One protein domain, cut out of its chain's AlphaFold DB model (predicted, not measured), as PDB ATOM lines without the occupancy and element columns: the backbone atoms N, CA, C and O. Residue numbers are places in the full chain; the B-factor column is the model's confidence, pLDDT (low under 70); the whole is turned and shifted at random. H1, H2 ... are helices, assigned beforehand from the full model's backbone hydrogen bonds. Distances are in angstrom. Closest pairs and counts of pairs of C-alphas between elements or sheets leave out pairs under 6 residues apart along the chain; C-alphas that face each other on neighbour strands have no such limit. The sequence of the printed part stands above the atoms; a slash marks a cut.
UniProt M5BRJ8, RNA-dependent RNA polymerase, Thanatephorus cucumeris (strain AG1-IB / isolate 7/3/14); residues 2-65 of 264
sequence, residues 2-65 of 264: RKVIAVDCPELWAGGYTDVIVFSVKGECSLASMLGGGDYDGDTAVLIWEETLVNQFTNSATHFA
ATOM      1  N   ARG A   2      31.171 -41.756 -38.974       92.69
ATOM      2  CA  ARG A   2      31.634 -42.989 -39.625       92.69
ATOM      3  C   ARG A   2      33.159 -42.981 -39.730       92.69
ATOM      4  O   ARG A   2      33.731 -41.990 -40.166       92.69
ATOM      5  N   LYS A   3      33.800 -44.088 -39.356       95.12
ATOM      6  CA  LYS A   3      35.223 -44.356 -39.587       95.12
ATOM      7  C   LYS A   3      35.389 -45.023 -40.945       95.12
ATOM      8  O   LYS A   3      34.744 -46.034 -41.225       95.12
ATOM      9  N   VAL A   4      36.262 -44.451 -41.762       94.88
ATOM     10  CA  VAL A   4      36.588 -44.906 -43.116       94.88
ATOM     11  C   VAL A   4      38.103 -44.953 -43.288       94.88
ATOM     12  O   VAL A   4      38.843 -44.434 -42.454       94.88
ATOM     13  N   ILE A   5      38.564 -45.599 -44.355       95.50
ATOM     14  CA  ILE A   5      39.981 -45.629 -44.716       95.50
ATOM     15  C   ILE A   5      40.223 -44.503 -45.717       95.50
ATOM     16  O   ILE A   5      39.580 -44.466 -46.765       95.50
ATOM     17  N   ALA A   6      41.142 -43.596 -45.393       94.88
ATOM     18  CA  ALA A   6      41.651 -42.632 -46.357       94.88
ATOM     19  C   ALA A   6      42.610 -43.353 -47.315       94.88
ATOM     20  O   ALA A   6      43.555 -44.008 -46.874       94.88
ATOM     21  N   VAL A   7      42.340 -43.261 -48.615       94.88
ATOM     22  CA  VAL A   7      43.153 -43.870 -49.674       94.88
ATOM     23  C   VAL A   7      43.604 -42.759 -50.607       94.88
ATOM     24  O   VAL A   7      42.772 -41.997 -51.093       94.88
ATOM     25  N   ASP A   8      44.911 -42.669 -50.836       93.75
ATOM     26  CA  ASP A   8      45.464 -41.758 -51.832       93.75
ATOM     27  C   ASP A   8      45.239 -42.329 -53.240       93.75
ATOM     28  O   ASP A   8      45.595 -43.476 -53.522       93.75
ATOM     29  N   CYS A   9      44.625 -41.525 -54.105       94.69
ATOM     30  CA  CYS A   9      44.279 -41.874 -55.479       94.69
ATOM     31  C   CYS A   9      44.903 -40.830 -56.413       94.69
ATOM     32  O   CYS A   9      44.334 -39.738 -56.560       94.69
ATOM     33  N   PRO A  10      46.050 -41.136 -57.051       94.50
ATOM     34  CA  PRO A  10      46.789 -40.158 -57.836       94.50
ATOM     35  C   PRO A  10      46.002 -39.484 -58.956       94.50
ATOM     36  O   PRO A  10      46.229 -38.320 -59.281       94.50
ATOM     37  N   GLU A  11      45.035 -40.196 -59.517       96.25
ATOM     38  CA  GLU A  11      44.173 -39.721 -60.590       96.25
ATOM     39  C   GLU A  11      43.291 -38.541 -60.156       96.25
ATOM     40  O   GLU A  11      42.966 -37.690 -60.981       96.25
ATOM     41  N   LEU A  12      42.922 -38.460 -58.872       94.81
ATOM     42  CA  LEU A  12      42.067 -37.389 -58.355       94.81
ATOM     43  C   LEU A  12      42.848 -36.081 -58.203       94.81
ATOM     44  O   LEU A  12      42.414 -35.045 -58.703       94.81
ATOM     45  N   TRP A  13      44.033 -36.097 -57.593       91.00
ATOM     46  CA  TRP A  13      44.813 -34.862 -57.493       91.00
ATOM     47  C   TRP A  13      45.422 -34.459 -58.844       91.00
ATOM     48  O   TRP A  13      45.470 -33.268 -59.150       91.00
ATOM     49  N   ALA A  14      45.782 -35.415 -59.712       94.12
ATOM     50  CA  ALA A  14      46.172 -35.121 -61.095       94.12
ATOM     51  C   ALA A  14      45.016 -34.515 -61.918       94.12
ATOM     52  O   ALA A  14      45.254 -33.722 -62.828       94.12
ATOM     53  N   GLY A  15      43.769 -34.857 -61.580       93.50
ATOM     54  CA  GLY A  15      42.551 -34.256 -62.129       93.50
ATOM     55  C   GLY A  15      42.203 -32.873 -61.561       93.50
ATOM     56  O   GLY A  15      41.240 -32.268 -62.027       93.50
ATOM     57  N   GLY A  16      42.968 -32.362 -60.589       95.25
ATOM     58  CA  GLY A  16      42.782 -31.030 -60.003       95.25
ATOM     59  C   GLY A  16      41.837 -30.966 -58.798       95.25
ATOM     60  O   GLY A  16      41.431 -29.873 -58.414       95.25
ATOM     61  N   TYR A  17      41.479 -32.101 -58.190       94.88
ATOM     62  CA  TYR A  17      40.673 -32.118 -56.966       94.88
ATOM     63  C   TYR A  17      41.546 -31.797 -55.741       94.88
ATOM     64  O   TYR A  17      42.149 -32.691 -55.148       94.88
ATOM     65  N   THR A  18      41.625 -30.517 -55.368       93.81
ATOM     66  CA  THR A  18      42.312 -30.020 -54.161       93.81
ATOM     67  C   THR A  18      41.319 -29.378 -53.193       93.81
ATOM     68  O   THR A  18      40.267 -28.909 -53.618       93.81
ATOM     69  N   ASP A  19      41.643 -29.363 -51.897       93.31
ATOM     70  CA  ASP A  19      40.807 -28.787 -50.825       93.31
ATOM     71  C   ASP A  19      39.385 -29.374 -50.726       93.31
ATOM     72  O   ASP A  19      38.461 -28.751 -50.207       93.31
ATOM     73  N   VAL A  20      39.215 -30.609 -51.199       93.81
ATOM     74  CA  VAL A  20      37.963 -31.368 -51.150       93.81
ATOM     75  C   VAL A  20      38.226 -32.792 -50.674       93.81
ATOM     76  O   VAL A  20      39.325 -33.323 -50.843       93.81
ATOM     77  N   ILE A  21      37.202 -33.438 -50.118       93.56
ATOM     78  CA  ILE A  21      37.220 -34.881 -49.876       93.56
ATOM     79  C   ILE A  21      36.325 -35.588 -50.888       93.56
ATOM     80  O   ILE A  21      35.195 -35.176 -51.137       93.56
ATOM     81  N   VAL A  22      36.835 -36.668 -51.475       94.25
ATOM     82  CA  VAL A  22      36.106 -37.455 -52.469       94.25
ATOM     83  C   VAL A  22      35.591 -38.729 -51.818       94.25
ATOM     84  O   VAL A  22      36.359 -39.532 -51.287       94.25
ATOM     85  N   PHE A  23      34.275 -38.923 -51.856       94.88
ATOM     86  CA  PHE A  23      33.632 -40.133 -51.355       94.88
ATOM     87  C   PHE A  23      33.390 -41.140 -52.478       94.88
ATOM     88  O   PHE A  23      33.130 -40.786 -53.627       94.88
ATOM     89  N   SER A  24      33.452 -42.425 -52.127       94.00
ATOM     90  CA  SER A  24      33.075 -43.506 -53.036       94.00
ATOM     91  C   SER A  24      31.591 -43.412 -53.398       94.00
ATOM     92  O   SER A  24      30.743 -43.277 -52.520       94.00
ATOM     93  N   VAL A  25      31.281 -43.584 -54.685       93.38
ATOM     94  CA  VAL A  25      29.907 -43.759 -55.198       93.38
ATOM     95  C   VAL A  25      29.425 -45.214 -55.136       93.38
ATOM     96  O   VAL A  25      28.296 -45.519 -55.504       93.38
ATOM     97  N   LYS A  26      30.295 -46.139 -54.711       92.12
ATOM     98  CA  LYS A  26      29.971 -47.559 -54.514       92.12
ATOM     99  C   LYS A  26      29.434 -47.789 -53.102       92.12
ATOM    100  O   LYS A  26      29.987 -47.233 -52.155       92.12
ATOM    101  N   GLY A  27      28.460 -48.686 -52.972       87.56
ATOM    102  CA  GLY A  27      27.816 -49.056 -51.709       87.56
ATOM    103  C   GLY A  27      26.295 -49.068 -51.850       87.56
ATOM    104  O   GLY A  27      25.775 -48.743 -52.914       87.56
ATOM    105  N   GLU A  28      25.590 -49.457 -50.788       86.19
ATOM    106  CA  GLU A  28      24.118 -49.408 -50.750       86.19
ATOM    107  C   GLU A  28      23.595 -47.981 -50.534       86.19
ATOM    108  O   GLU A  28      22.596 -47.590 -51.131       86.19
ATOM    109  N   CYS A  29      24.295 -47.185 -49.724       86.31
ATOM    110  CA  CYS A  29      24.003 -45.773 -49.505       86.31
ATOM    111  C   CYS A  29      25.276 -44.924 -49.584       86.31
ATOM    112  O   CYS A  29      26.391 -45.411 -49.365       86.31
ATOM    113  N   SER A  30      25.108 -43.648 -49.938       91.62
ATOM    114  CA  SER A  30      26.218 -42.698 -50.004       91.62
ATOM    115  C   SER A  30      26.775 -42.430 -48.605       91.62
ATOM    116  O   SER A  30      26.041 -42.414 -47.613       91.62
ATOM    117  N   LEU A  31      28.084 -42.180 -48.514       92.44
ATOM    118  CA  LEU A  31      28.704 -41.859 -47.226       92.44
ATOM    119  C   LEU A  31      28.137 -40.557 -46.637       92.44
ATOM    120  O   LEU A  31      27.956 -40.491 -45.427       92.44
ATOM    121  N   ALA A  32      27.807 -39.566 -47.475       92.38
ATOM    122  CA  ALA A  32      27.188 -38.312 -47.040       92.38
ATOM    123  C   ALA A  32      25.839 -38.546 -46.333       92.38
ATOM    124  O   ALA A  32      25.628 -38.050 -45.227       92.38
ATOM    125  N   SER A  33      24.991 -39.423 -46.882       89.81
ATOM    126  CA  SER A  33      23.693 -39.755 -46.282       89.81
ATOM    127  C   SER A  33      23.842 -40.391 -44.890       89.81
ATOM    128  O   SER A  33      23.090 -40.072 -43.969       89.81
ATOM    129  N   MET A  34      24.885 -41.205 -44.674       89.50
ATOM    130  CA  MET A  34      25.186 -41.783 -43.354       89.50
ATOM    131  C   MET A  34      25.662 -40.752 -42.310       89.50
ATOM    132  O   MET A  34      25.766 -41.079 -41.121       89.50
ATOM    133  N   LEU A  35      26.007 -39.531 -42.721       90.00
ATOM    134  CA  LEU A  35      26.539 -38.467 -41.867       90.00
ATOM    135  C   LEU A  35      25.452 -37.455 -41.478       90.00
ATOM    136  O   LEU A  35      25.666 -36.252 -41.527       90.00
ATOM    137  N   GLY A  36      24.301 -37.958 -41.029       83.25
ATOM    138  CA  GLY A  36      23.184 -37.119 -40.581       83.25
ATOM    139  C   GLY A  36      22.200 -36.747 -41.689       83.25
ATOM    140  O   GLY A  36      21.484 -35.764 -41.537       83.25
ATOM    141  N   GLY A  37      22.148 -37.532 -42.772       85.88
ATOM    142  CA  GLY A  37      21.248 -37.295 -43.901       85.88
ATOM    143  C   GLY A  37      21.765 -36.281 -44.921       85.88
ATOM    144  O   GLY A  37      20.968 -35.797 -45.715       85.88
ATOM    145  N   GLY A  38      23.063 -35.966 -44.893       88.75
ATOM    146  CA  GLY A  38      23.676 -34.994 -45.798       88.75
ATOM    147  C   GLY A  38      23.799 -35.474 -47.244       88.75
ATOM    148  O   GLY A  38      23.602 -36.656 -47.561       88.75
ATOM    149  N   ASP A  39      24.174 -34.551 -48.119       91.75
ATOM    150  CA  ASP A  39      24.404 -34.794 -49.539       91.75
ATOM    151  C   ASP A  39      25.682 -34.095 -50.058       91.75
ATOM    152  O   ASP A  39      26.700 -34.067 -49.366       91.75
ATOM    153  N   TYR A  40      25.701 -33.673 -51.324       93.31
ATOM    154  CA  TYR A  40      26.863 -33.077 -51.989       93.31
ATOM    155  C   TYR A  40      26.537 -31.701 -52.604       93.31
ATOM    156  O   TYR A  40      27.222 -31.279 -53.537       93.31
ATOM    157  N   ASP A  41      25.489 -31.015 -52.132       92.94
ATOM    158  CA  ASP A  41      25.052 -29.705 -52.643       92.94
ATOM    159  C   ASP A  41      25.767 -28.497 -51.994       92.94
ATOM    160  O   ASP A  41      25.581 -27.352 -52.414       92.94
ATOM    161  N   GLY A  42      26.642 -28.763 -51.019       92.50
ATOM    162  CA  GLY A  42      27.369 -27.752 -50.246       92.50
ATOM    163  C   GLY A  42      27.825 -28.222 -48.862       92.50
ATOM    164  O   GLY A  42      28.557 -27.496 -48.184       92.50
ATOM    165  N   ASP A  43      27.422 -29.424 -48.450       93.44
ATOM    166  CA  ASP A  43      27.793 -30.012 -47.167       93.44
ATOM    167  C   ASP A  43      29.309 -30.144 -46.966       93.44
ATOM    168  O   ASP A  43      30.081 -30.502 -47.860       93.44
ATOM    169  N   THR A  44      29.733 -29.899 -45.726       94.81
ATOM    170  CA  THR A  44      31.121 -30.072 -45.289       94.81
ATOM    171  C   THR A  44      31.208 -31.183 -44.254       94.81
ATOM    172  O   THR A  44      30.334 -31.345 -43.402       94.81
ATOM    173  N   ALA A  45      32.284 -31.967 -44.315       93.25
ATOM    174  CA  ALA A  45      32.534 -33.050 -43.377       93.25
ATOM    175  C   ALA A  45      33.647 -32.667 -42.397       93.25
ATOM    176  O   ALA A  45      34.694 -32.155 -42.791       93.25
ATOM    177  N   VAL A  46      33.450 -32.980 -41.114       94.94
ATOM    178  CA  VAL A  46      34.524 -32.905 -40.117       94.94
ATOM    179  C   VAL A  46      35.399 -34.145 -40.252       94.94
ATOM    180  O   VAL A  46      34.921 -35.271 -40.100       94.94
ATOM    181  N   LEU A  47      36.686 -33.931 -40.520       94.44
ATOM    182  CA  LEU A  47      37.680 -34.990 -40.655       94.44
ATOM    183  C   LEU A  47      38.548 -35.051 -39.404       94.44
ATOM    184  O   LEU A  47      39.092 -34.044 -38.960       94.44
ATOM    185  N   ILE A  48      38.676 -36.251 -38.848       96.00
ATOM    186  CA  ILE A  48      39.514 -36.528 -37.683       96.00
ATOM    187  C   ILE A  48      40.428 -37.686 -38.073       96.00
ATOM    188  O   ILE A  48      39.948 -38.790 -38.324       96.00
ATOM    189  N   TRP A  49      41.733 -37.426 -38.140       95.88
ATOM    190  CA  TRP A  49      42.769 -38.426 -38.435       95.88
ATOM    191  C   TRP A  49      43.705 -38.685 -37.247       95.88
ATOM    192  O   TRP A  49      44.659 -39.444 -37.371       95.88
ATOM    193  N   GLU A  50      43.437 -38.064 -36.096       97.25
ATOM    194  CA  GLU A  50      44.206 -38.261 -34.869       97.25
ATOM    195  C   GLU A  50      44.085 -39.717 -34.393       97.25
ATOM    196  O   GLU A  50      43.004 -40.170 -34.000       97.25
ATOM    197  N   GLU A  51      45.194 -40.458 -34.438       95.88
ATOM    198  CA  GLU A  51      45.209 -41.909 -34.227       95.88
ATOM    199  C   GLU A  51      44.653 -42.307 -32.859       95.88
ATOM    200  O   GLU A  51      43.934 -43.304 -32.749       95.88
ATOM    201  N   THR A  52      44.931 -41.514 -31.820       96.50
ATOM    202  CA  THR A  52      44.460 -41.781 -30.454       96.50
ATOM    203  C   THR A  52      42.933 -41.787 -30.345       96.50
ATOM    204  O   THR A  52      42.377 -42.593 -29.598       96.50
ATOM    205  N   LEU A  53      42.247 -40.965 -31.145       94.94
ATOM    206  CA  LEU A  53      40.785 -40.907 -31.217       94.94
ATOM    207  C   LEU A  53      40.231 -41.930 -32.216       94.94
ATOM    208  O   LEU A  53      39.284 -42.663 -31.918       94.94
ATOM    209  N   VAL A  54      40.830 -42.015 -33.406       95.81
ATOM    210  CA  VAL A  54      40.338 -42.863 -34.500       95.81
ATOM    211  C   VAL A  54      40.461 -44.346 -34.160       95.81
ATOM    212  O   VAL A  54      39.561 -45.125 -34.486       95.81
ATOM    213  N   ASN A  55      41.538 -44.771 -33.496       95.38
ATOM    214  CA  ASN A  55      41.764 -46.183 -33.175       95.38
ATOM    215  C   ASN A  55      40.774 -46.726 -32.140       95.38
ATOM    216  O   ASN A  55      40.452 -47.911 -32.187       95.38
ATOM    217  N   GLN A  56      40.239 -45.868 -31.269       96.25
ATOM    218  CA  GLN A  56      39.235 -46.245 -30.271       96.25
ATOM    219  C   GLN A  56      37.805 -46.250 -30.837       96.25
ATOM    220  O   GLN A  56      36.906 -46.856 -30.253       96.25
ATOM    221  N   PHE A  57      37.576 -45.608 -31.986       96.25
ATOM    222  CA  PHE A  57      36.255 -45.523 -32.597       96.25
ATOM    223  C   PHE A  57      35.884 -46.799 -33.367       96.25
ATOM    224  O   PHE A  57      36.620 -47.261 -34.247       96.25
ATOM    225  N   THR A  58      34.685 -47.317 -33.091       95.25
ATOM    226  CA  THR A  58      34.082 -48.459 -33.792       95.25
ATOM    227  C   THR A  58      32.784 -48.031 -34.468       95.25
ATOM    228  O   THR A  58      31.939 -47.386 -33.852       95.25
ATOM    229  N   ASN A  59      32.616 -48.388 -35.744       93.81
ATOM    230  CA  ASN A  59      31.390 -48.096 -36.484       93.81
ATOM    231  C   ASN A  59      30.191 -48.850 -35.891       93.81
ATOM    232  O   ASN A  59      30.265 -50.056 -35.665       93.81
ATOM    233  N   SER A  60      29.067 -48.154 -35.722       90.19
ATOM    234  CA  SER A  60      27.767 -48.779 -35.463       90.19
ATOM    235  C   SER A  60      27.223 -49.472 -36.721       90.19
ATOM    236  O   SER A  60      27.763 -49.308 -37.819       90.19
ATOM    237  N   ALA A  61      26.128 -50.229 -36.602       87.31
ATOM    238  CA  ALA A  61      25.438 -50.773 -37.775       87.31
ATOM    239  C   ALA A  61      24.961 -49.649 -38.719       87.31
ATOM    240  O   ALA A  61      24.721 -48.521 -38.280       87.31
ATOM    241  N   THR A  62      24.835 -49.937 -40.019       79.00
ATOM    242  CA  THR A  62      24.476 -48.938 -41.046       79.00
ATOM    243  C   THR A  62      23.181 -48.201 -40.698       79.00
ATOM    244  O   THR A  62      23.193 -46.979 -40.602       79.00
ATOM    245  N   HIS A  63      22.139 -48.956 -40.348       78.44
ATOM    246  CA  HIS A  63      20.798 -48.454 -40.025       78.44
ATOM    247  C   HIS A  63      20.531 -48.359 -38.513       78.44
ATOM    248  O   HIS A  63      19.385 -48.388 -38.081       78.44
ATOM    249  N   PHE A  64      21.576 -48.297 -37.676       74.12
ATOM    250  CA  PHE A  64      21.428 -48.364 -36.212       74.12
ATOM    251  C   PHE A  64      20.471 -47.304 -35.640       74.12
ATOM    252  O   PHE A  64      19.738 -47.580 -34.695       74.12
ATOM    253  N   ALA A  65      20.493 -46.102 -36.212       74.62
ATOM    254  CA  ALA A  65      19.718 -44.961 -35.740       74.62
ATOM    255  C   ALA A  65      18.586 -44.568 -36.700       74.62
ATOM    256  O   ALA A  65      18.020 -43.491 -36.544       74.62
TER     257      ALA A  65
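AT A GLANCE: This is residues 2 to 65 of the 264 residues of the protein "RNA-dependent RNA polymerase" of Thanatephorus cucumeris (strain AG1-IB / isolate 7/3/14) (UniProt M5BRJ8). There is little regular structure here: the printed part is a loose winding of loops, with the short helix H1 at one far end and the shorter helix H2 at another corner. Residues 13 to 19 stick out beyond H1's side of the winding, and residues 15 to 50 hold no named element. The printed part has 64 residues, with H1 then H2 and no named strand; the class is all helix, with 9 residues in named elements. It is only just loose, close to compact, with a radius of gyration of the C-alphas of 13.2 A, and spans 37 by 29 by 20 A.

IN THESE COORDINATES: Start at C-alpha 2, at (31.634, -42.989, -39.625). Find C-alpha 10 at (46.789, -40.158, -57.836); from there H1, residues 10 to 14, runs 6.0 A. H2, residues 51 to 54, runs 5.0 A and ends at C-alpha 54, at (40.338, -42.863, -34.500).

HOW THE PARTS SIT: H1 and H2 are apart, with no C-alpha of the one within 8 A of the other. In H1 every O i to N i+4 pair is within hydrogen-bond range; H2 is too short for such a pair, but its one O i to N i+3 pair is within range.

THE WHOLE: Look to Ala 14 and Ala 65 for the two C-alphas farthest apart, 37.9 A. The link from H1 to H2 is long, with 36 residues. The printed part has no cut, and no printed residue is under 70 in pLDDT.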